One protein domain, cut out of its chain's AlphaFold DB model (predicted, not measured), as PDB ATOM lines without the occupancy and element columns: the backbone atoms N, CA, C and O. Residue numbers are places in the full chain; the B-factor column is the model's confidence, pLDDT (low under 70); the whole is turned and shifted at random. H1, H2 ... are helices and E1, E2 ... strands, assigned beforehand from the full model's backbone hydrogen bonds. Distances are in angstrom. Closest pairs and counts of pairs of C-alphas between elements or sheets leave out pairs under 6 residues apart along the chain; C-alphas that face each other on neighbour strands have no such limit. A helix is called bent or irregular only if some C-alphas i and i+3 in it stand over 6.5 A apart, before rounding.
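AT A GLANCE: This is residues 15 to 165 of the 165 residues of an uncharacterized protein of Clostridium sp. CAG:253 (UniProt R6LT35). A twisted sheet of four strands, E5 E1 E6 E7, forms one end of an elongated body, with H5 and H6 over one face; the three-helix bundle H3 H4 H5 fills the middle, and the small sheet E2 E3 E4 makes the other end. H1 packs on H4 at the bundle's side. The printed part has 151 residues, with six named helices and seven named strands in the order E1 H1 H2 H3 E2 E3 E4 H4 H5 E5 E6 E7 H6. The larger sheet is mixed, the smaller antiparallel, and the class is mixed, helices and strands. The whole is compact, with a radius of gyration of the C-alphas of 15.6 A and spans of 45 by 29 by 27 A.

IN THESE COORDINATES: Find C-alpha 17 at (42.029, -30.781, 5.288), where E1, residues 17 to 21, begins. Its sheet also holds E5, residues 125 to 129, E6, 141 to 143, and E7, 148 to 150. H5, residues 110 to 122, runs 20.1 A and is only just irregular, with C-alphas 111 and 114 6.8 A apart. H4, residues 87 to 97, runs 15.3 A and H3, 47 to 56, 14.2 A. H1 is residues 31 to 38 and H2 41 to 44. E2 is residues 59 to 63, E3 66 to 70 and E4 77 to 80. H6, residues 153 to 163, runs 15.6 A to C-alpha 163 at (41.656, -13.077, 3.629).

HOW THE PARTS SIT: Start at E1, parallel to E5, with N 20 and O 127 2.9 A apart, and to E6, with N 19 and O 142 2.8 A apart. E6 and E7 form an antiparallel hairpin, N 143 to O 148 being 2.8 A. H5 and H6 on one face make two layers, helices on one face of a sheet. H6 runs along E1, at 9 degrees on the local plane and a height over the sheet of 8.9 A. H4, the hub, touches H5, closest at C-alphas 96 and 119, 6.1 A; H3, at 52 and 89, 6.6 A; and H1, at 31 and 91, 5.8 A. H2 is close to H3 but not clearly touching, with C-alphas 44 and 50 6.3 A apart. H3 is over E2 at a height over the sheet of 9.0 A. E2 E3 E4 is a meander, each strand the antiparallel neighbour of the one before; look at N 60 and O 68, 2.9 A, and N 69 and O 78, 2.9 A. In H1, H3, H4 and H6 every O i to N i+4 pair is within hydrogen-bond range, in H5 7 of 9; H2 is too short for one.

THE WHOLE: The farthest C-alphas, of Lys 76 and Lys 147, are 47.7 A apart. The printed part has no cut. The links H4 to H5 and E5 to E6 are long. No printed residue is under 70 in pLDDT; the mean of the printed part is 94.7.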
ATOM      1  N   CYS A  15      42.523 -32.594  11.828       82.44
ATOM      2  CA  CYS A  15      41.756 -32.487  10.594       82.44
ATOM      3  C   CYS A  15      42.677 -32.734   9.393       82.44
ATOM      4  O   CYS A  15      43.751 -32.137   9.306       82.44
ATOM      5  N   ASN A  16      42.252 -33.586   8.461       92.69
ATOM      6  CA  ASN A  16      43.052 -33.921   7.284       92.69
ATOM      7  C   ASN A  16      43.041 -32.830   6.204       92.69
ATOM      8  O   ASN A  16      43.924 -32.828   5.355       92.69
ATOM      9  N   LEU A  17      42.069 -31.912   6.214       95.50
ATOM     10  CA  LEU A  17      42.029 -30.781   5.288       95.50
ATOM     11  C   LEU A  17      42.544 -29.527   5.992       95.50
ATOM     12  O   LEU A  17      41.862 -28.968   6.849       95.50
ATOM     13  N   SER A  18      43.731 -29.069   5.604       95.00
ATOM     14  CA  SER A  18      44.259 -27.768   6.020       95.00
ATOM     15  C   SER A  18      44.138 -26.763   4.878       95.00
ATOM     16  O   SER A  18      44.492 -27.063   3.737       95.00
ATOM     17  N   VAL A  19      43.620 -25.575   5.182       95.31
ATOM     18  CA  VAL A  19      43.336 -24.526   4.200       95.31
ATOM     19  C   VAL A  19      44.028 -23.246   4.623       95.31
ATOM     20  O   VAL A  19      43.789 -22.731   5.717       95.31
ATOM     21  N   TYR A  20      44.861 -22.721   3.735       95.00
ATOM     22  CA  TYR A  20      45.330 -21.349   3.802       95.00
ATOM     23  C   TYR A  20      44.491 -20.488   2.851       95.00
ATOM     24  O   TYR A  20      44.382 -20.773   1.657       95.00
ATOM     25  N   PHE A  21      43.873 -19.442   3.384       95.00
ATOM     26  CA  PHE A  21      43.088 -18.479   2.625       95.00
ATOM     27  C   PHE A  21      43.990 -17.318   2.205       95.00
ATOM     28  O   PHE A  21      44.600 -16.658   3.049       95.00
ATOM     29  N   GLY A  22      44.069 -17.073   0.899       93.12
ATOM     30  CA  GLY A  22      44.928 -16.070   0.282       93.12
ATOM     31  C   GLY A  22      46.055 -16.686  -0.545       93.12
ATOM     32  O   GLY A  22      46.018 -17.862  -0.904       93.12
ATOM     33  N   HIS A  23      47.051 -15.857  -0.849       89.38
ATOM     34  CA  HIS A  23      48.233 -16.229  -1.622       89.38
ATOM     35  C   HIS A  23      49.440 -16.456  -0.710       89.38
ATOM     36  O   HIS A  23      49.663 -15.678   0.224       89.38
ATOM     37  N   LEU A  24      50.226 -17.487  -1.015       88.94
ATOM     38  CA  LEU A  24      51.576 -17.680  -0.485       88.94
ATOM     39  C   LEU A  24      52.566 -17.530  -1.638       88.94
ATOM     40  O   LEU A  24      52.289 -18.002  -2.738       88.94
ATOM     41  N   ASP A  25      53.720 -16.916  -1.383       85.38
ATOM     42  CA  ASP A  25      54.731 -16.679  -2.427       85.38
ATOM     43  C   ASP A  25      55.231 -17.987  -3.067       85.38
ATOM     44  O   ASP A  25      55.497 -18.032  -4.266       85.38
ATOM     45  N   ASP A  26      55.300 -19.055  -2.270       85.56
ATOM     46  CA  ASP A  26      55.819 -20.364  -2.668       85.56
ATOM     47  C   ASP A  26      54.699 -21.406  -2.907       85.56
ATOM     48  O   ASP A  26      54.968 -22.607  -2.919       85.56
ATOM     49  N   GLU A  27      53.432 -20.989  -3.066       91.81
ATOM     50  CA  GLU A  27      52.338 -21.929  -3.371       91.81
ATOM     51  C   GLU A  27      52.519 -22.596  -4.744       91.81
ATOM     52  O   GLU A  27      52.990 -21.974  -5.704       91.81
ATOM     53  N   LEU A  28      52.043 -23.839  -4.894       94.12
ATOM     54  CA  LEU A  28      51.934 -24.446  -6.218       94.12
ATOM     55  C   LEU A  28      50.741 -23.831  -6.966       94.12
ATOM     56  O   LEU A  28      49.633 -24.372  -6.997       94.12
ATOM     57  N   TYR A  29      50.985 -22.668  -7.569       92.94
ATOM     58  CA  TYR A  29      49.991 -21.901  -8.318       92.94
ATOM     59  C   TYR A  29      49.788 -22.431  -9.745       92.94
ATOM     60  O   TYR A  29      48.663 -22.587 -10.224       92.94
ATOM     61  N   TYR A  30      50.885 -22.738 -10.445       93.31
ATOM     62  CA  TYR A  30      50.871 -23.188 -11.841       93.31
ATOM     63  C   TYR A  30      50.695 -24.710 -11.951       93.31
ATOM     64  O   TYR A  30      51.567 -25.418 -12.459       93.31
ATOM     65  N   VAL A  31      49.542 -25.201 -11.486       94.56
ATOM     66  CA  VAL A  31      49.210 -26.638 -11.429       94.56
ATOM     67  C   VAL A  31      49.326 -27.342 -12.782       94.56
ATOM     68  O   VAL A  31      49.801 -28.472 -12.834       94.56
ATOM     69  N   ASP A  32      48.964 -26.670 -13.879       96.19
ATOM     70  CA  ASP A  32      49.049 -27.246 -15.225       96.19
ATOM     71  C   ASP A  32      50.502 -27.559 -15.595       96.19
ATOM     72  O   ASP A  32      50.814 -28.672 -16.008       96.19
ATOM     73  N   SER A  33      51.400 -26.589 -15.395       96.56
ATOM     74  CA  SER A  33      52.817 -26.741 -15.726       96.56
ATOM     75  C   SER A  33      53.503 -27.770 -14.841       96.56
ATOM     76  O   SER A  33      54.311 -28.539 -15.346       96.56
ATOM     77  N   TYR A  34      53.196 -27.811 -13.545       96.75
ATOM     78  CA  TYR A  34      53.744 -28.844 -12.666       96.75
ATOM     79  C   TYR A  34      53.271 -30.230 -13.093       96.75
ATOM     80  O   TYR A  34      54.093 -31.110 -13.333       96.75
ATOM     81  N   PHE A  35      51.957 -30.406 -13.258       97.75
ATOM     82  CA  PHE A  35      51.381 -31.687 -13.646       97.75
ATOM     83  C   PHE A  35      52.005 -32.201 -14.942       97.75
ATOM     84  O   PHE A  35      52.540 -33.303 -14.952       97.75
ATOM     85  N   ASP A  36      52.022 -31.382 -16.000       97.62
ATOM     86  CA  ASP A  36      52.506 -31.775 -17.329       97.62
ATOM     87  C   ASP A  36      53.990 -32.193 -17.344       97.62
ATOM     88  O   ASP A  36      54.416 -32.879 -18.274       97.62
ATOM     89  N   ASN A  37      54.774 -31.809 -16.328       97.31
ATOM     90  CA  ASN A  37      56.180 -32.195 -16.173       97.31
ATOM     91  C   ASN A  37      56.413 -33.354 -15.189       97.31
ATOM     92  O   ASN A  37      57.510 -33.912 -15.184       97.31
ATOM     93  N   CYS A  38      55.435 -33.689 -14.343       96.25
ATOM     94  CA  CYS A  38      55.646 -34.569 -13.191       96.25
ATOM     95  C   CYS A  38      54.683 -35.758 -13.103       96.25
ATOM     96  O   CYS A  38      54.934 -36.637 -12.286       96.25
ATOM     97  N   TYR A  39      53.594 -35.803 -13.881       97.31
ATOM     98  CA  TYR A  39      52.647 -36.918 -13.784       97.31
ATOM     99  C   TYR A  39      53.310 -38.254 -14.150       97.31
ATOM    100  O   TYR A  39      54.126 -38.340 -15.071       97.31
ATOM    101  N   GLU A  40      52.888 -39.315 -13.468       96.94
ATOM    102  CA  GLU A  40      53.284 -40.692 -13.756       96.94
ATOM    103  C   GLU A  40      52.065 -41.503 -14.229       96.94
ATOM    104  O   GLU A  40      50.915 -41.149 -13.962       96.94
ATOM    105  N   GLU A  41      52.287 -42.583 -14.986       95.81
ATOM    106  CA  GLU A  41      51.192 -43.420 -15.514       95.81
ATOM    107  C   GLU A  41      50.325 -44.041 -14.406       95.81
ATOM    108  O   GLU A  41      49.123 -44.254 -14.586       95.81
ATOM    109  N   ASP A  42      50.917 -44.331 -13.251       96.81
ATOM    110  CA  ASP A  42      50.238 -44.959 -12.123       96.81
ATOM    111  C   ASP A  42      49.268 -44.013 -11.394       96.81
ATOM    112  O   ASP A  42      48.298 -44.497 -10.800       96.81
ATOM    113  N   TRP A  43      49.415 -42.688 -11.545       97.75
ATOM    114  CA  TRP A  43      48.511 -41.675 -10.972       97.75
ATOM    115  C   TRP A  43      47.058 -41.833 -11.435       97.75
ATOM    116  O   TRP A  43      46.139 -41.322 -10.794       97.75
ATOM    117  N   PHE A  44      46.828 -42.547 -12.541       98.00
ATOM    118  CA  PHE A  44      45.508 -42.766 -13.141       98.00
ATOM    119  C   PHE A  44      44.888 -44.128 -12.781       98.00
ATOM    120  O   PHE A  44      43.822 -44.485 -13.290       98.00
ATOM    121  N   THR A  45      45.551 -44.925 -11.936       96.19
ATOM    122  CA  THR A  45      45.167 -46.328 -11.693       96.19
ATOM    123  C   THR A  45      44.243 -46.525 -10.496       96.19
ATOM    124  O   THR A  45      43.470 -47.492 -10.489       96.19
ATOM    125  N   SER A  46      44.279 -45.620  -9.512       97.19
ATOM    126  CA  SER A  46      43.433 -45.700  -8.319       97.19
ATOM    127  C   SER A  46      41.959 -45.452  -8.656       97.19
ATOM    128  O   SER A  46      41.620 -44.756  -9.616       97.19
ATOM    129  N   GLU A  47      41.052 -46.025  -7.863       97.62
ATOM    130  CA  GLU A  47      39.613 -45.827  -8.075       97.62
ATOM    131  C   GLU A  47      39.208 -44.360  -7.883       97.62
ATOM    132  O   GLU A  47      38.412 -43.840  -8.665       97.62
ATOM    133  N   LEU A  48      39.808 -43.662  -6.911       98.25
ATOM    134  CA  LEU A  48      39.571 -42.234  -6.713       98.25
ATOM    135  C   LEU A  48      40.058 -41.408  -7.916       98.25
ATOM    136  O   LEU A  48      39.308 -40.563  -8.404       98.25
ATOM    137  N   ALA A  49      41.235 -41.704  -8.482       98.25
ATOM    138  CA  ALA A  49      41.709 -41.035  -9.697       98.25
ATOM    139  C   ALA A  49      40.759 -41.250 -10.886       98.25
ATOM    140  O   ALA A  49      40.386 -40.295 -11.569       98.25
ATOM    141  N   LYS A  50      40.288 -42.486 -11.105       98.38
ATOM    142  CA  LYS A  50      39.297 -42.786 -12.154       98.38
ATOM    143  C   LYS A  50      37.983 -42.040 -11.932       98.38
ATOM    144  O   LYS A  50      37.386 -41.558 -12.895       98.38
ATOM    145  N   ASN A  51      37.537 -41.917 -10.681       98.44
ATOM    146  CA  ASN A  51      36.328 -41.176 -10.335       98.44
ATOM    147  C   ASN A  51      36.476 -39.674 -10.606       98.44
ATOM    148  O   ASN A  51      35.551 -39.083 -11.165       98.44
ATOM    149  N   ILE A  52      37.633 -39.083 -10.287       98.50
ATOM    150  CA  ILE A  52      37.969 -37.686 -10.607       98.50
ATOM    151  C   ILE A  52      37.914 -37.469 -12.125       98.50
ATOM    152  O   ILE A  52      37.154 -36.628 -12.610       98.50
ATOM    153  N   LEU A  53      38.660 -38.278 -12.887       98.50
ATOM    154  CA  LEU A  53      38.741 -38.195 -14.351       98.50
ATOM    155  C   LEU A  53      37.360 -38.317 -15.013       98.50
ATOM    156  O   LEU A  53      37.021 -37.572 -15.937       98.50
ATOM    157  N   LYS A  54      36.536 -39.244 -14.520       98.25
ATOM    158  CA  LYS A  54      35.173 -39.461 -15.009       98.25
ATOM    159  C   LYS A  54      34.226 -38.325 -14.644       98.25
ATOM    160  O   LYS A  54      33.404 -37.934 -15.469       98.25
ATOM    161  N   GLY A  55      34.299 -37.824 -13.415       97.75
ATOM    162  CA  GLY A  55      33.381 -36.810 -12.907       97.75
ATOM    163  C   GLY A  55      33.610 -35.426 -13.494       97.75
ATOM    164  O   GLY A  55      32.651 -34.692 -13.735       97.75
ATOM    165  N   ILE A  56      34.873 -35.078 -13.738       97.75
ATOM    166  CA  ILE A  56      35.261 -33.732 -14.157       97.75
ATOM    167  C   ILE A  56      35.446 -33.677 -15.670       97.75
ATOM    168  O   ILE A  56      34.733 -32.931 -16.338       97.75
ATOM    169  N   ASP A  57      36.338 -34.504 -16.215       97.94
ATOM    170  CA  ASP A  57      36.722 -34.482 -17.634       97.94
ATOM    171  C   ASP A  57      35.964 -35.509 -18.493       97.94
ATOM    172  O   ASP A  57      36.223 -35.647 -19.688       97.94
ATOM    173  N   ARG A  58      34.987 -36.219 -17.909       97.94
ATOM    174  CA  ARG A  58      34.142 -37.218 -18.590       97.94
ATOM    175  C   ARG A  58      34.936 -38.338 -19.269       97.94
ATOM    176  O   ARG A  58      34.474 -38.905 -20.264       97.94
ATOM    177  N   VAL A  59      36.109 -38.665 -18.731       98.38
ATOM    178  CA  VAL A  59      36.912 -39.814 -19.160       98.38
ATOM    179  C   VAL A  59      36.207 -41.096 -18.726       98.38
ATOM    180  O   VAL A  59      35.842 -41.255 -17.564       98.38
ATOM    181  N   TYR A  60      35.996 -42.024 -19.654       97.50
ATOM    182  CA  TYR A  60      35.338 -43.302 -19.364       97.50
ATOM    183  C   TYR A  60      36.181 -44.523 -19.741       97.50
ATOM    184  O   TYR A  60      35.804 -45.643 -19.401       97.50
ATOM    185  N   GLU A  61      37.313 -44.321 -20.415       97.75
ATOM    186  CA  GLU A  61      38.259 -45.372 -20.778       97.75
ATOM    187  C   GLU A  61      39.689 -44.826 -20.703       97.75
ATOM    188  O   GLU A  61      39.951 -43.703 -21.137       97.75
ATOM    189  N   ILE A  62      40.603 -45.622 -20.150       97.19
ATOM    190  CA  ILE A  62      42.016 -45.284 -19.954       97.19
ATOM    191  C   ILE A  62      42.846 -46.430 -20.533       97.19
ATOM    192  O   ILE A  62      42.685 -47.577 -20.114       97.19
ATOM    193  N   ASN A  63      43.725 -46.128 -21.487       95.00
ATOM    194  CA  ASN A  63      44.649 -47.084 -22.092       95.00
ATOM    195  C   ASN A  63      46.059 -46.474 -22.143       95.00
ATOM    196  O   ASN A  63      46.387 -45.715 -23.059       95.00
ATOM    197  N   GLY A  64      46.871 -46.753 -21.118       93.50
ATOM    198  CA  GLY A  64      48.120 -46.023 -20.878       93.50
ATOM    199  C   GLY A  64      47.837 -44.528 -20.717       93.50
ATOM    200  O   GLY A  64      46.905 -44.152 -20.012       93.50
ATOM    201  N   LEU A  65      48.574 -43.682 -21.441       95.69
ATOM    202  CA  LEU A  65      48.385 -42.223 -21.479       95.69
ATOM    203  C   LEU A  65      47.386 -41.743 -22.552       95.69
ATOM    204  O   LEU A  65      47.384 -40.572 -22.928       95.69
ATOM    205  N   SER A  66      46.552 -42.644 -23.079       97.19
ATOM    206  CA  SER A  66      45.480 -42.320 -24.024       97.19
ATOM    207  C   SER A  66      44.125 -42.510 -23.354       97.19
ATOM    208  O   SER A  66      43.755 -43.629 -22.991       97.19
ATOM    209  N   PHE A  67      43.363 -41.429 -23.210       98.25
ATOM    210  CA  PHE A  67      42.074 -41.426 -22.522       98.25
ATOM    211  C   PHE A  67      40.941 -41.187 -23.512       98.25
ATOM    212  O   PHE A  67      41.010 -40.267 -24.327       98.25
ATOM    213  N   THR A  68      39.866 -41.965 -23.416       98.06
ATOM    214  CA  THR A  68      38.633 -41.691 -24.162       98.06
ATOM    215  C   THR A  68      37.655 -40.950 -23.257       98.06
ATOM    216  O   THR A  68      37.234 -41.466 -22.217       98.06
ATOM    217  N   ALA A  69      37.275 -39.743 -23.665       97.81
ATOM    218  CA  ALA A  69      36.349 -38.870 -22.956       97.81
ATOM    219  C   ALA A  69      35.115 -38.531 -23.800       97.81
ATOM    220  O   ALA A  69      35.085 -38.750 -25.013       97.81
ATOM    221  N   ARG A  70      34.079 -37.982 -23.160       97.69
ATOM    222  CA  ARG A  70      32.921 -37.393 -23.849       97.69
ATOM    223  C   ARG A  70      33.125 -35.898 -24.028       97.69
ATOM    224  O   ARG A  70      33.255 -35.166 -23.050       97.69
ATOM    225  N   HIS A  71      33.089 -35.433 -25.271       95.81
ATOM    226  CA  HIS A  71      33.160 -34.008 -25.557       95.81
ATOM    227  C   HIS A  71      31.970 -33.260 -24.928       95.81
ATOM    228  O   HIS A  71      30.820 -33.694 -25.023       95.81
ATOM    229  N   PHE A  72      32.232 -32.122 -24.279       91.19
ATOM    230  CA  PHE A  72      31.235 -31.436 -23.448       91.19
ATOM    231  C   PHE A  72      30.019 -30.903 -24.219       91.19
ATOM    232  O   PHE A  72      28.948 -30.781 -23.627       91.19
ATOM    233  N   VAL A  73      30.177 -30.587 -25.511       93.50
ATOM    234  CA  VAL A  73      29.136 -29.926 -26.323       93.50
ATOM    235  C   VAL A  73      28.223 -30.921 -27.037       93.50
ATOM    236  O   VAL A  73      27.011 -30.738 -27.045       93.50
ATOM    237  N   ASP A  74      28.790 -31.951 -27.663       95.69
ATOM    238  CA  ASP A  74      28.061 -32.857 -28.563       95.69
ATOM    239  C   ASP A  74      28.151 -34.336 -28.162       95.69
ATOM    240  O   ASP A  74      27.706 -35.201 -28.915       95.69
ATOM    241  N   ASP A  75      28.707 -34.624 -26.979       95.31
ATOM    242  CA  ASP A  75      28.775 -35.949 -26.343       95.31
ATOM    243  C   ASP A  75      29.486 -37.040 -27.170       95.31
ATOM    244  O   ASP A  75      29.401 -38.246 -26.903       95.31
ATOM    245  N   LYS A  76      30.241 -36.632 -28.193       97.25
ATOM    246  CA  LYS A  76      31.016 -37.564 -29.009       97.25
ATOM    247  C   LYS A  76      32.257 -38.054 -28.258       97.25
ATOM    248  O   LYS A  76      32.848 -37.284 -27.497       97.25
ATOM    249  N   PRO A  77      32.677 -39.313 -28.483       97.31
ATOM    250  CA  PRO A  77      33.967 -39.795 -28.016       97.31
ATOM    251  C   PRO A  77      35.102 -38.943 -28.587       97.31
ATOM    252  O   PRO A  77      35.156 -38.706 -29.796       97.31
ATOM    253  N   VAL A  78      36.013 -38.517 -27.723       97.75
ATOM    254  CA  VAL A  78      37.253 -37.833 -28.087       97.75
ATOM    255  C   VAL A  78      38.410 -38.499 -27.356       97.75
ATOM    256  O   VAL A  78      38.287 -38.851 -26.184       97.75
ATOM    257  N   VAL A  79      39.521 -38.693 -28.063       97.75
ATOM    258  CA  VAL A  79      40.759 -39.182 -27.459       97.75
ATOM    259  C   VAL A  79      41.568 -37.979 -26.996       97.75
ATOM    260  O   VAL A  79      41.831 -37.070 -27.785       97.75
ATOM    261  N   ILE A  80      41.939 -37.976 -25.723       97.62
ATOM    262  CA  ILE A  80      42.746 -36.939 -25.089       97.62
ATOM    263  C   ILE A  80      43.944 -37.570 -24.378       97.62
ATOM    264  O   ILE A  80      43.925 -38.745 -24.013       97.62
ATOM    265  N   SER A  81      44.984 -36.775 -24.179       97.50
ATOM    266  CA  SER A  81      46.154 -37.091 -23.358       97.50
ATOM    267  C   SER A  81      46.071 -36.359 -22.007       97.50
ATOM    268  O   SER A  81      45.292 -35.407 -21.887       97.50
ATOM    269  N   PRO A  82      46.854 -36.758 -20.983       98.00
ATOM    270  CA  PRO A  82      46.821 -36.125 -19.661       98.00
ATOM    271  C   PRO A  82      46.998 -34.598 -19.669       98.00
ATOM    272  O   PRO A  82      46.364 -33.905 -18.876       98.00
ATOM    273  N   ASP A  83      47.784 -34.044 -20.601       96.88
ATOM    274  CA  ASP A  83      47.990 -32.592 -20.723       96.88
ATOM    275  C   ASP A  83      46.708 -31.825 -21.090       96.88
ATOM    276  O   ASP A  83      46.618 -30.617 -20.864       96.88
ATOM    277  N   LYS A  84      45.694 -32.519 -21.621       97.62
ATOM    278  CA  LYS A  84      44.388 -31.956 -21.983       97.62
ATOM    279  C   LYS A  84      43.346 -32.030 -20.870       97.62
ATOM    280  O   LYS A  84      42.238 -31.539 -21.080       97.62
ATOM    281  N   LEU A  85      43.675 -32.616 -19.719       97.81
ATOM    282  CA  LEU A  85      42.803 -32.581 -18.545       97.81
ATOM    283  C   LEU A  85      42.608 -31.145 -18.055       97.81
ATOM    284  O   LEU A  85      43.489 -30.293 -18.199       97.81
ATOM    285  N   SER A  86      41.456 -30.879 -17.447       97.00
ATOM    286  CA  SER A  86      41.189 -29.587 -16.820       97.00
ATOM    287  C   SER A  86      42.150 -29.298 -15.656       97.00
ATOM    288  O   SER A  86      42.580 -30.207 -14.942       97.00
ATOM    289  N   SER A  87      42.445 -28.017 -15.403       96.12
ATOM    290  CA  SER A  87      43.329 -27.610 -14.298       96.12
ATOM    291  C   SER A  87      42.838 -28.101 -12.929       96.12
ATOM    292  O   SER A  87      43.651 -28.422 -12.069       96.12
ATOM    293  N   GLY A  88      41.516 -28.192 -12.729       96.69
ATOM    294  CA  GLY A  88      40.923 -28.728 -11.499       96.69
ATOM    295  C   GLY A  88      41.237 -30.212 -11.299       96.69
ATOM    296  O   GLY A  88      41.687 -30.605 -10.226       96.69
ATOM    297  N   THR A  89      41.099 -31.027 -12.348       98.12
ATOM    298  CA  THR A  89      41.523 -32.435 -12.318       98.12
ATOM    299  C   THR A  89      43.011 -32.563 -12.031       98.12
ATOM    300  O   THR A  89      43.394 -33.352 -11.171       98.12
ATOM    301  N   LYS A  90      43.853 -31.773 -12.705       98.12
ATOM    302  CA  LYS A  90      45.305 -31.800 -12.487       98.12
ATOM    303  C   LYS A  90      45.664 -31.459 -11.037       98.12
ATOM    304  O   LYS A  90      46.433 -32.190 -10.423       98.12
ATOM    305  N   ALA A  91      45.047 -30.426 -10.459       97.56
ATOM    306  CA  ALA A  91      45.242 -30.059  -9.055       97.56
ATOM    307  C   ALA A  91      44.848 -31.194  -8.090       97.56
ATOM    308  O   ALA A  91      45.599 -31.511  -7.171       97.56
ATOM    309  N   LEU A  92      43.705 -31.850  -8.323       98.19
ATOM    310  CA  LEU A  92      43.261 -32.985  -7.507       98.19
ATOM    311  C   LEU A  92      44.186 -34.200  -7.642       98.19
ATOM    312  O   LEU A  92      44.468 -34.863  -6.650       98.19
ATOM    313  N   LEU A  93      44.690 -34.485  -8.844       98.06
ATOM    314  CA  LEU A  93      45.641 -35.578  -9.058       98.06
ATOM    315  C   LEU A  93      46.997 -35.302  -8.399       98.06
ATOM    316  O   LEU A  93      47.583 -36.232  -7.852       98.06
ATOM    317  N   ILE A  94      47.465 -34.050  -8.389       98.06
ATOM    318  CA  ILE A  94      48.659 -33.653  -7.627       98.06
ATOM    319  C   ILE A  94      48.425 -33.895  -6.133       98.06
ATOM    320  O   ILE A  94      49.239 -34.553  -5.488       98.06
ATOM    321  N   LEU A  95      47.295 -33.428  -5.588       97.38
ATOM    322  CA  LEU A  95      46.944 -33.621  -4.175       97.38
ATOM    323  C   LEU A  95      46.843 -35.100  -3.780       97.38
ATOM    324  O   LEU A  95      47.236 -35.477  -2.677       97.38
ATOM    325  N   LEU A  96      46.311 -35.935  -4.673       97.50
ATOM    326  CA  LEU A  96      46.148 -37.365  -4.436       97.50
ATOM    327  C   LEU A  96      47.489 -38.113  -4.446       97.50
ATOM    328  O   LEU A  96      47.711 -38.974  -3.597       97.50
ATOM    329  N   ASN A  97      48.379 -37.788  -5.387       97.38
ATOM    330  CA  ASN A  97      49.557 -38.609  -5.681       97.38
ATOM    331  C   ASN A  97      50.882 -38.041  -5.156       97.38
ATOM    332  O   ASN A  97      51.886 -38.747  -5.161       97.38
ATOM    333  N   THR A  98      50.908 -36.796  -4.683       95.25
ATOM    334  CA  THR A  98      52.130 -36.150  -4.175       95.25
ATOM    335  C   THR A  98      51.968 -35.706  -2.727       95.25
ATOM    336  O   THR A  98      50.852 -35.599  -2.215       95.25
ATOM    337  N   ASP A  99      53.089 -35.429  -2.066       90.44
ATOM    338  CA  ASP A  99      53.123 -34.767  -0.756       90.44
ATOM    339  C   ASP A  99      53.367 -33.254  -0.886       90.44
ATOM    340  O   ASP A  99      53.807 -32.606   0.066       90.44
ATOM    341  N   GLU A 100      53.090 -32.695  -2.070       87.56
ATOM    342  CA  GLU A 100      53.176 -31.263  -2.317       87.56
ATOM    343  C   GLU A 100      52.226 -30.520  -1.377       87.56
ATOM    344  O   GLU A 100      51.039 -30.844  -1.250       87.56
ATOM    345  N   GLN A 101      52.763 -29.521  -0.689       85.00
ATOM    346  CA  GLN A 101      51.989 -28.695   0.223       85.00
ATOM    347  C   GLN A 101      51.592 -27.405  -0.481       85.00
ATOM    348  O   GLN A 101      52.301 -26.921  -1.356       85.00
ATOM    349  N   TYR A 102      50.476 -26.813  -0.054       91.44
ATOM    350  CA  TYR A 102      50.022 -25.516  -0.563       91.44
ATOM    351  C   TYR A 102      49.731 -25.548  -2.069       91.44
ATOM    352  O   TYR A 102      50.091 -24.639  -2.816       91.44
ATOM    353  N   VAL A 103      49.053 -26.608  -2.520       95.31
ATOM    354  CA  VAL A 103      48.509 -26.668  -3.882       95.31
ATOM    355  C   VAL A 103      47.362 -25.670  -3.998       95.31
ATOM    356  O   VAL A 103      46.389 -25.742  -3.240       95.31
ATOM    357  N   CYS A 104      47.460 -24.755  -4.961       94.38
ATOM    358  CA  CYS A 104      46.440 -23.741  -5.177       94.38
ATOM    359  C   CYS A 104      45.216 -24.346  -5.866       94.38
ATOM    360  O   CYS A 104      45.251 -24.711  -7.042       94.38
ATOM    361  N   VAL A 105      44.093 -24.408  -5.147       94.12
ATOM    362  CA  VAL A 105      42.826 -24.945  -5.674       94.12
ATOM    363  C   VAL A 105      41.911 -23.864  -6.238       94.12
ATOM    364  O   VAL A 105      40.760 -24.124  -6.565       94.12
ATOM    365  N   SER A 106      42.414 -22.649  -6.436       89.00
ATOM    366  CA  SER A 106      41.640 -21.533  -6.996       89.00
ATOM    367  C   SER A 106      41.143 -21.783  -8.430       89.00
ATOM    368  O   SER A 106      40.244 -21.098  -8.919       89.00
ATOM    369  N   ARG A 107      41.734 -22.765  -9.125       83.69
ATOM    370  CA  ARG A 107      41.324 -23.228 -10.464       83.69
ATOM    371  C   ARG A 107      40.314 -24.379 -10.425       83.69
ATOM    372  O   ARG A 107      39.794 -24.748 -11.477       83.69
ATOM    373  N   CYS A 108      40.043 -24.944  -9.252       92.31
ATOM    374  CA  CYS A 108      38.986 -25.926  -9.072       92.31
ATOM    375  C   CYS A 108      37.617 -25.258  -9.265       92.31
ATOM    376  O   CYS A 108      37.418 -24.108  -8.893       92.31
ATOM    377  N   GLY A 109      36.673 -25.966  -9.879       90.81
ATOM    378  CA  GLY A 109      35.266 -25.563  -9.918       90.81
ATOM    379  C   GLY A 109      34.450 -26.294  -8.853       90.81
ATOM    380  O   GLY A 109      34.962 -27.171  -8.158       90.81
ATOM    381  N   ASP A 110      33.149 -26.009  -8.782       93.12
ATOM    382  CA  ASP A 110      32.225 -26.661  -7.836       93.12
ATOM    383  C   ASP A 110      32.255 -28.197  -7.927       93.12
ATOM    384  O   ASP A 110      32.135 -28.898  -6.925       93.12
ATOM    385  N   ASN A 111      32.458 -28.732  -9.134       94.88
ATOM    386  CA  ASN A 111      32.541 -30.169  -9.391       94.88
ATOM    387  C   ASN A 111      33.818 -30.834  -8.846       94.88
ATOM    388  O   ASN A 111      33.875 -32.058  -8.793       94.88
ATOM    389  N   CYS A 112      34.829 -30.064  -8.441       96.69
ATOM    390  CA  CYS A 112      36.061 -30.583  -7.846       96.69
ATOM    391  C   CYS A 112      35.909 -30.851  -6.341       96.69
ATOM    392  O   CYS A 112      36.618 -31.691  -5.791       96.69
ATOM    393  N   ILE A 113      34.996 -30.144  -5.667       94.81
ATOM    394  CA  ILE A 113      34.909 -30.125  -4.200       94.81
ATOM    395  C   ILE A 113      34.597 -31.493  -3.590       94.81
ATOM    396  O   ILE A 113      35.287 -31.865  -2.640       94.81
ATOM    397  N   PRO A 114      33.652 -32.294  -4.123       95.69
ATOM    398  CA  PRO A 114      33.417 -33.634  -3.594       95.69
ATOM    399  C   PRO A 114      34.690 -34.491  -3.584       95.69
ATOM    400  O   PRO A 114      34.976 -35.149  -2.588       95.69
ATOM    401  N   TYR A 115      35.493 -34.406  -4.646       97.88
ATOM    402  CA  TYR A 115      36.740 -35.157  -4.772       97.88
ATOM    403  C   TYR A 115      37.849 -34.621  -3.871       97.88
ATOM    404  O   TYR A 115      38.565 -35.410  -3.269       97.88
ATOM    405  N   LEU A 116      37.966 -33.299  -3.711       96.94
ATOM    406  CA  LEU A 116      38.887 -32.695  -2.743       96.94
ATOM    407  C   LEU A 116      38.627 -33.234  -1.328       96.94
ATOM    408  O   LEU A 116      39.558 -33.613  -0.616       96.94
ATOM    409  N   LEU A 117      37.352 -33.301  -0.933       95.75
ATOM    410  CA  LEU A 117      36.944 -33.829   0.366       95.75
ATOM    411  C   LEU A 117      37.142 -35.348   0.470       95.75
ATOM    412  O   LEU A 117      37.399 -35.848   1.562       95.75
ATOM    413  N   GLU A 118      37.021 -36.097  -0.628       96.88
ATOM    414  CA  GLU A 118      37.373 -37.523  -0.666       96.88
ATOM    415  C   GLU A 118      38.879 -37.745  -0.502       96.88
ATOM    416  O   GLU A 118      39.267 -38.561   0.329       96.88
ATOM    417  N   ILE A 119      39.723 -36.957  -1.174       97.38
ATOM    418  CA  ILE A 119      41.183 -37.005  -0.992       97.38
ATOM    419  C   ILE A 119      41.540 -36.716   0.471       97.38
ATOM    420  O   ILE A 119      42.311 -37.460   1.072       97.38
ATOM    421  N   ALA A 120      40.917 -35.702   1.084       95.44
ATOM    422  CA  ALA A 120      41.118 -35.392   2.500       95.44
ATOM    423  C   ALA A 120      40.674 -36.529   3.445       95.44
ATOM    424  O   ALA A 120      41.141 -36.613   4.579       95.44
ATOM    425  N   LYS A 121      39.783 -37.435   3.027       93.94
ATOM    426  CA  LYS A 121      39.456 -38.631   3.828       93.94
ATOM    427  C   LYS A 121      40.544 -39.702   3.732       93.94
ATOM    428  O   LYS A 121      40.705 -40.455   4.689       93.94
ATOM    429  N   GLU A 122      41.271 -39.774   2.617       93.12
ATOM    430  CA  GLU A 122      42.327 -40.768   2.387       93.12
ATOM    431  C   GLU A 122      43.683 -40.342   2.959       93.12
ATOM    432  O   GLU A 122      44.380 -41.164   3.558       93.12
ATOM    433  N   LYS A 123      44.052 -39.065   2.812       93.00
ATOM    434  CA  LYS A 123      45.321 -38.530   3.317       93.00
ATOM    435  C   LYS A 123      45.202 -37.078   3.794       93.00
ATOM    436  O   LYS A 123      44.338 -36.341   3.319       93.00
ATOM    437  N   PRO A 124      46.082 -36.637   4.711       93.75
ATOM    438  CA  PRO A 124      46.226 -35.223   5.017       93.75
ATOM    439  C   PRO A 124      46.662 -34.448   3.772       93.75
ATOM    440  O   PRO A 124      47.622 -34.834   3.104       93.75
ATOM    441  N   ILE A 125      45.979 -33.343   3.493       94.75
ATOM    442  CA  ILE A 125      46.294 -32.423   2.406       94.75
ATOM    443  C   ILE A 125      46.290 -30.983   2.906       94.75
ATOM    444  O   ILE A 125      45.547 -30.610   3.817       94.75
ATOM    445  N   THR A 126      47.136 -30.164   2.288       94.12
ATOM    446  CA  THR A 126      47.199 -28.726   2.549       94.12
ATOM    447  C   THR A 126      47.019 -27.975   1.244       94.12
ATOM    448  O   THR A 126      47.789 -28.175   0.305       94.12
ATOM    449  N   ILE A 127      46.011 -27.111   1.198       95.62
ATOM    450  CA  ILE A 127      45.662 -26.324   0.017       95.62
ATOM    451  C   ILE A 127      45.732 -24.831   0.308       95.62
ATOM    452  O   ILE A 127      45.549 -24.395   1.448       95.62
ATOM    453  N   THR A 128      45.928 -24.050  -0.747       95.50
ATOM    454  CA  THR A 128      45.671 -22.610  -0.741       95.50
ATOM    455  C   THR A 128      44.454 -22.296  -1.600       95.50
ATOM    456  O   THR A 128      44.159 -22.989  -2.581       95.50
ATOM    457  N   ILE A 129      43.718 -21.253  -1.231       94.25
ATOM    458  CA  ILE A 129      42.561 -20.801  -1.999       94.25
ATOM    459  C   ILE A 129      42.409 -19.284  -1.939       94.25
ATOM    460  O   ILE A 129      42.520 -18.685  -0.873       94.25
ATOM    461  N   ASN A 130      42.096 -18.664  -3.079       90.38
ATOM    462  CA  ASN A 130      41.883 -17.221  -3.189       90.38
ATOM    463  C   ASN A 130      40.460 -16.821  -3.635       90.38
ATOM    464  O   ASN A 130      40.196 -15.649  -3.892       90.38
ATOM    465  N   ASN A 131      39.540 -17.773  -3.758       88.62
ATOM    466  CA  ASN A 131      38.165 -17.542  -4.189       88.62
ATOM    467  C   ASN A 131      37.183 -18.438  -3.418       88.62
ATOM    468  O   ASN A 131      37.578 -19.268  -2.605       88.62
ATOM    469  N   SER A 132      35.883 -18.230  -3.625       84.06
ATOM    470  CA  SER A 132      34.841 -19.113  -3.096       84.06
ATOM    471  C   SER A 132      34.236 -19.954  -4.212       84.06
ATOM    472  O   SER A 132      34.205 -19.538  -5.370       84.06
ATOM    473  N   PHE A 133      33.653 -21.084  -3.831       86.19
ATOM    474  CA  PHE A 133      32.829 -21.921  -4.702       86.19
ATOM    475  C   PHE A 133      31.341 -21.625  -4.484       86.19
ATOM    476  O   PHE A 133      30.978 -20.787  -3.655       86.19
ATOM    477  N   SER A 134      30.464 -22.292  -5.230       86.62
ATOM    478  CA  SER A 134      29.037 -22.337  -4.905       86.62
ATOM    479  C   SER A 134      28.810 -23.039  -3.561       86.62
ATOM    480  O   SER A 134      29.650 -23.847  -3.155       86.62
ATOM    481  N   PRO A 135      27.664 -22.796  -2.889       90.12
ATOM    482  CA  PRO A 135      27.317 -23.452  -1.633       90.12
ATOM    483  C   PRO A 135      27.537 -24.964  -1.627       90.12
ATOM    484  O   PRO A 135      27.067 -25.669  -2.519       90.12
ATOM    485  N   GLN A 136      28.222 -25.443  -0.589       89.19
ATOM    486  CA  GLN A 136      28.530 -26.855  -0.365       89.19
ATOM    487  C   GLN A 136      27.886 -27.341   0.941       89.19
ATOM    488  O   GLN A 136      27.561 -26.517   1.801       89.19
ATOM    489  N   PRO A 137      27.707 -28.663   1.122       92.38
ATOM    490  CA  PRO A 137      27.443 -29.232   2.438       92.38
ATOM    491  C   PRO A 137      28.524 -28.829   3.443       92.38
ATOM    492  O   PRO A 137      29.654 -28.538   3.060       92.38
ATOM    493  N   ASP A 138      28.187 -28.865   4.725       95.56
ATOM    494  CA  ASP A 138      29.157 -28.616   5.786       95.56
ATOM    495  C   ASP A 138      30.292 -29.652   5.764       95.56
ATOM    496  O   ASP A 138      30.069 -30.855   5.595       95.56
ATOM    497  N   PHE A 139      31.520 -29.167   5.944       94.62
ATOM    498  CA  PHE A 139      32.731 -29.975   6.010       94.62
ATOM    499  C   PHE A 139      33.702 -29.392   7.033       94.62
ATOM    500  O   PHE A 139      33.714 -28.188   7.294       94.62
ATOM    501  N   GLU A 140      34.522 -30.266   7.607       95.25
ATOM    502  CA  GLU A 140      35.568 -29.874   8.540       95.25
ATOM    503  C   GLU A 140      36.835 -29.440   7.799       95.25
ATOM    504  O   GLU A 140      37.243 -30.075   6.825       95.25
ATOM    505  N   PHE A 141      37.458 -28.361   8.267       95.75
ATOM    506  CA  PHE A 141      38.759 -27.903   7.799       95.75
ATOM    507  C   PHE A 141      39.516 -27.178   8.913       95.75
ATOM    508  O   PHE A 141      38.926 -26.500   9.759       95.75
ATOM    509  N   TYR A 142      40.840 -27.279   8.896       95.62
ATOM    510  CA  TYR A 142      41.715 -26.424   9.689       95.62
ATOM    511  C   TYR A 142      42.058 -25.161   8.895       95.62
ATOM    512  O   TYR A 142      42.661 -25.242   7.827       95.62
ATOM    513  N   SER A 143      41.683 -23.992   9.418       95.12
ATOM    514  CA  SER A 143      42.142 -22.701   8.901       95.12
ATOM    515  C   SER A 143      43.553 -22.438   9.409       95.12
ATOM    516  O   SER A 143      43.755 -22.265  10.614       95.12
ATOM    517  N   ILE A 144      44.512 -22.382   8.488       93.62
ATOM    518  CA  ILE A 144      45.906 -22.060   8.800       93.62
ATOM    519  C   ILE A 144      46.018 -20.607   9.279       93.62
ATOM    520  O   ILE A 144      46.714 -20.343  10.256       93.62
ATOM    521  N   ASN A 145      45.275 -19.681   8.663       93.44
ATOM    522  CA  ASN A 145      45.277 -18.264   9.036       93.44
ATOM    523  C   ASN A 145      44.817 -18.053  10.490       93.44
ATOM    524  O   ASN A 145      45.422 -17.284  11.232       93.44
ATOM    525  N   ASP A 146      43.766 -18.766  10.911       93.94
ATOM    526  CA  ASP A 146      43.170 -18.607  12.247       93.94
ATOM    527  C   ASP A 146      43.735 -19.574  13.296       93.94
ATOM    528  O   ASP A 146      43.376 -19.478  14.472       93.94
ATOM    529  N   LYS A 147      44.554 -20.546  12.874       92.31
ATOM    530  CA  LYS A 147      45.032 -21.675  13.689       92.31
ATOM    531  C   LYS A 147      43.896 -22.407  14.407       92.31
ATOM    532  O   LYS A 147      43.946 -22.678  15.609       92.31
ATOM    533  N   LYS A 148      42.808 -22.670  13.675       93.00
ATOM    534  CA  LYS A 148      41.560 -23.184  14.252       93.00
ATOM    535  C   LYS A 148      40.792 -24.082  13.285       93.00
ATOM    536  O   LYS A 148      40.734 -23.819  12.088       93.00
ATOM    537  N   ILE A 149      40.155 -25.116  13.840       95.19
ATOM    538  CA  ILE A 149      39.233 -26.003  13.118       95.19
ATOM    539  C   ILE A 149      37.841 -25.373  13.040       95.19
ATOM    540  O   ILE A 149      37.317 -24.848  14.028       95.19
ATOM    541  N   PHE A 150      37.241 -25.480  11.862       96.56
ATOM    542  CA  PHE A 150      35.872 -25.090  11.570       96.56
ATOM    543  C   PHE A 150      35.163 -26.210  10.829       96.56
ATOM    544  O   PHE A 150      35.806 -27.102  10.287       96.56
ATOM    545  N   SER A 151      33.834 -26.171  10.827       95.69
ATOM    546  CA  SER A 151      33.024 -27.286  10.338       95.69
ATOM    547  C   SER A 151      31.823 -26.859   9.506       95.69
ATOM    548  O   SER A 151      30.918 -27.666   9.320       95.69
ATOM    549  N   THR A 152      31.756 -25.597   9.071       96.38
ATOM    550  CA  THR A 152      30.617 -25.090   8.299       96.38
ATOM    551  C   THR A 152      31.057 -24.428   7.004       96.38
ATOM    552  O   THR A 152      32.126 -23.816   6.923       96.38
ATOM    553  N   TYR A 153      30.209 -24.515   5.981       94.81
ATOM    554  CA  TYR A 153      30.446 -23.801   4.729       94.81
ATOM    555  C   TYR A 153      30.403 -22.273   4.922       94.81
ATOM    556  O   TYR A 153      31.158 -21.535   4.290       94.81
ATOM    557  N   GLU A 154      29.562 -21.775   5.834       95.94
ATOM    558  CA  GLU A 154      29.509 -20.343   6.157       95.94
ATOM    559  C   GLU A 154      30.845 -19.843   6.721       95.94
ATOM    560  O   GLU A 154      31.351 -18.799   6.303       95.94
ATOM    561  N   ASP A 155      31.443 -20.609   7.631       96.81
ATOM    562  CA  ASP A 155      32.770 -20.344   8.180       96.81
ATOM    563  C   ASP A 155      33.846 -20.285   7.090       96.81
ATOM    564  O   ASP A 155      34.710 -19.406   7.120       96.81
ATOM    565  N   PHE A 156      33.776 -21.189   6.111       95.50
ATOM    566  CA  PHE A 156      34.676 -21.193   4.960       95.50
ATOM    567  C   PHE A 156      34.546 -19.905   4.137       95.50
ATOM    568  O   PHE A 156      35.535 -19.215   3.892       95.50
ATOM    569  N   VAL A 157      33.320 -19.526   3.766       95.06
ATOM    570  CA  VAL A 157      33.063 -18.312   2.971       95.06
ATOM    571  C   VAL A 157      33.504 -17.048   3.706       95.06
ATOM    572  O   VAL A 157      34.087 -16.156   3.090       95.06
ATOM    573  N   ARG A 158      33.274 -16.959   5.022       95.94
ATOM    574  CA  ARG A 158      33.724 -15.811   5.824       95.94
ATOM    575  C   ARG A 158      35.235 -15.607   5.728       95.94
ATOM    576  O   ARG A 158      35.668 -14.467   5.598       95.94
ATOM    577  N   ARG A 159      36.016 -16.690   5.707       95.94
ATOM    578  CA  ARG A 159      37.482 -16.633   5.572       95.94
ATOM    579  C   ARG A 159      37.926 -16.226   4.186       95.94
ATOM    580  O   ARG A 159      38.835 -15.414   4.070       95.94
ATOM    581  N   VAL A 160      37.247 -16.707   3.146       94.69
ATOM    582  CA  VAL A 160      37.492 -16.216   1.783       94.69
ATOM    583  C   VAL A 160      37.284 -14.697   1.723       94.69
ATOM    584  O   VAL A 160      38.139 -13.981   1.216       94.69
ATOM    585  N   ILE A 161      36.189 -14.180   2.290       94.12
ATOM    586  CA  ILE A 161      35.901 -12.733   2.314       94.12
ATOM    587  C   ILE A 161      36.940 -11.954   3.141       94.12
ATOM    588  O   ILE A 161      37.287 -10.815   2.812       94.12
ATOM    589  N   GLU A 162      37.403 -12.537   4.242       95.19
ATOM    590  CA  GLU A 162      38.341 -11.899   5.160       95.19
ATOM    591  C   GLU A 162      39.755 -11.802   4.577       95.19
ATOM    592  O   GLU A 162      40.347 -10.716   4.609       95.19
ATOM    593  N   TYR A 163      40.254 -12.903   4.008       94.56
ATOM    594  CA  TYR A 163      41.656 -13.077   3.629       94.56
ATOM    595  C   TYR A 163      41.932 -12.942   2.122       94.56
ATOM    596  O   TYR A 163      43.029 -12.528   1.753       94.56
ATOM    597  N   CYS A 164      40.969 -13.222   1.237       90.00
ATOM    598  CA  CYS A 164      41.201 -13.309  -0.215       90.00
ATOM    599  C   CYS A 164      40.807 -12.035  -0.989       90.00
ATOM    600  O   CYS A 164      40.161 -12.113  -2.034       90.00
ATOM    601  N   LYS A 165      41.146 -10.857  -0.456       72.25
ATOM    602  CA  LYS A 165      40.772  -9.551  -1.034       72.25
ATOM    603  C   LYS A 165      41.573  -9.158  -2.268       72.25
ATOM    604  O   LYS A 165      42.802  -9.389  -2.273       72.25
TER     605      LYS A 165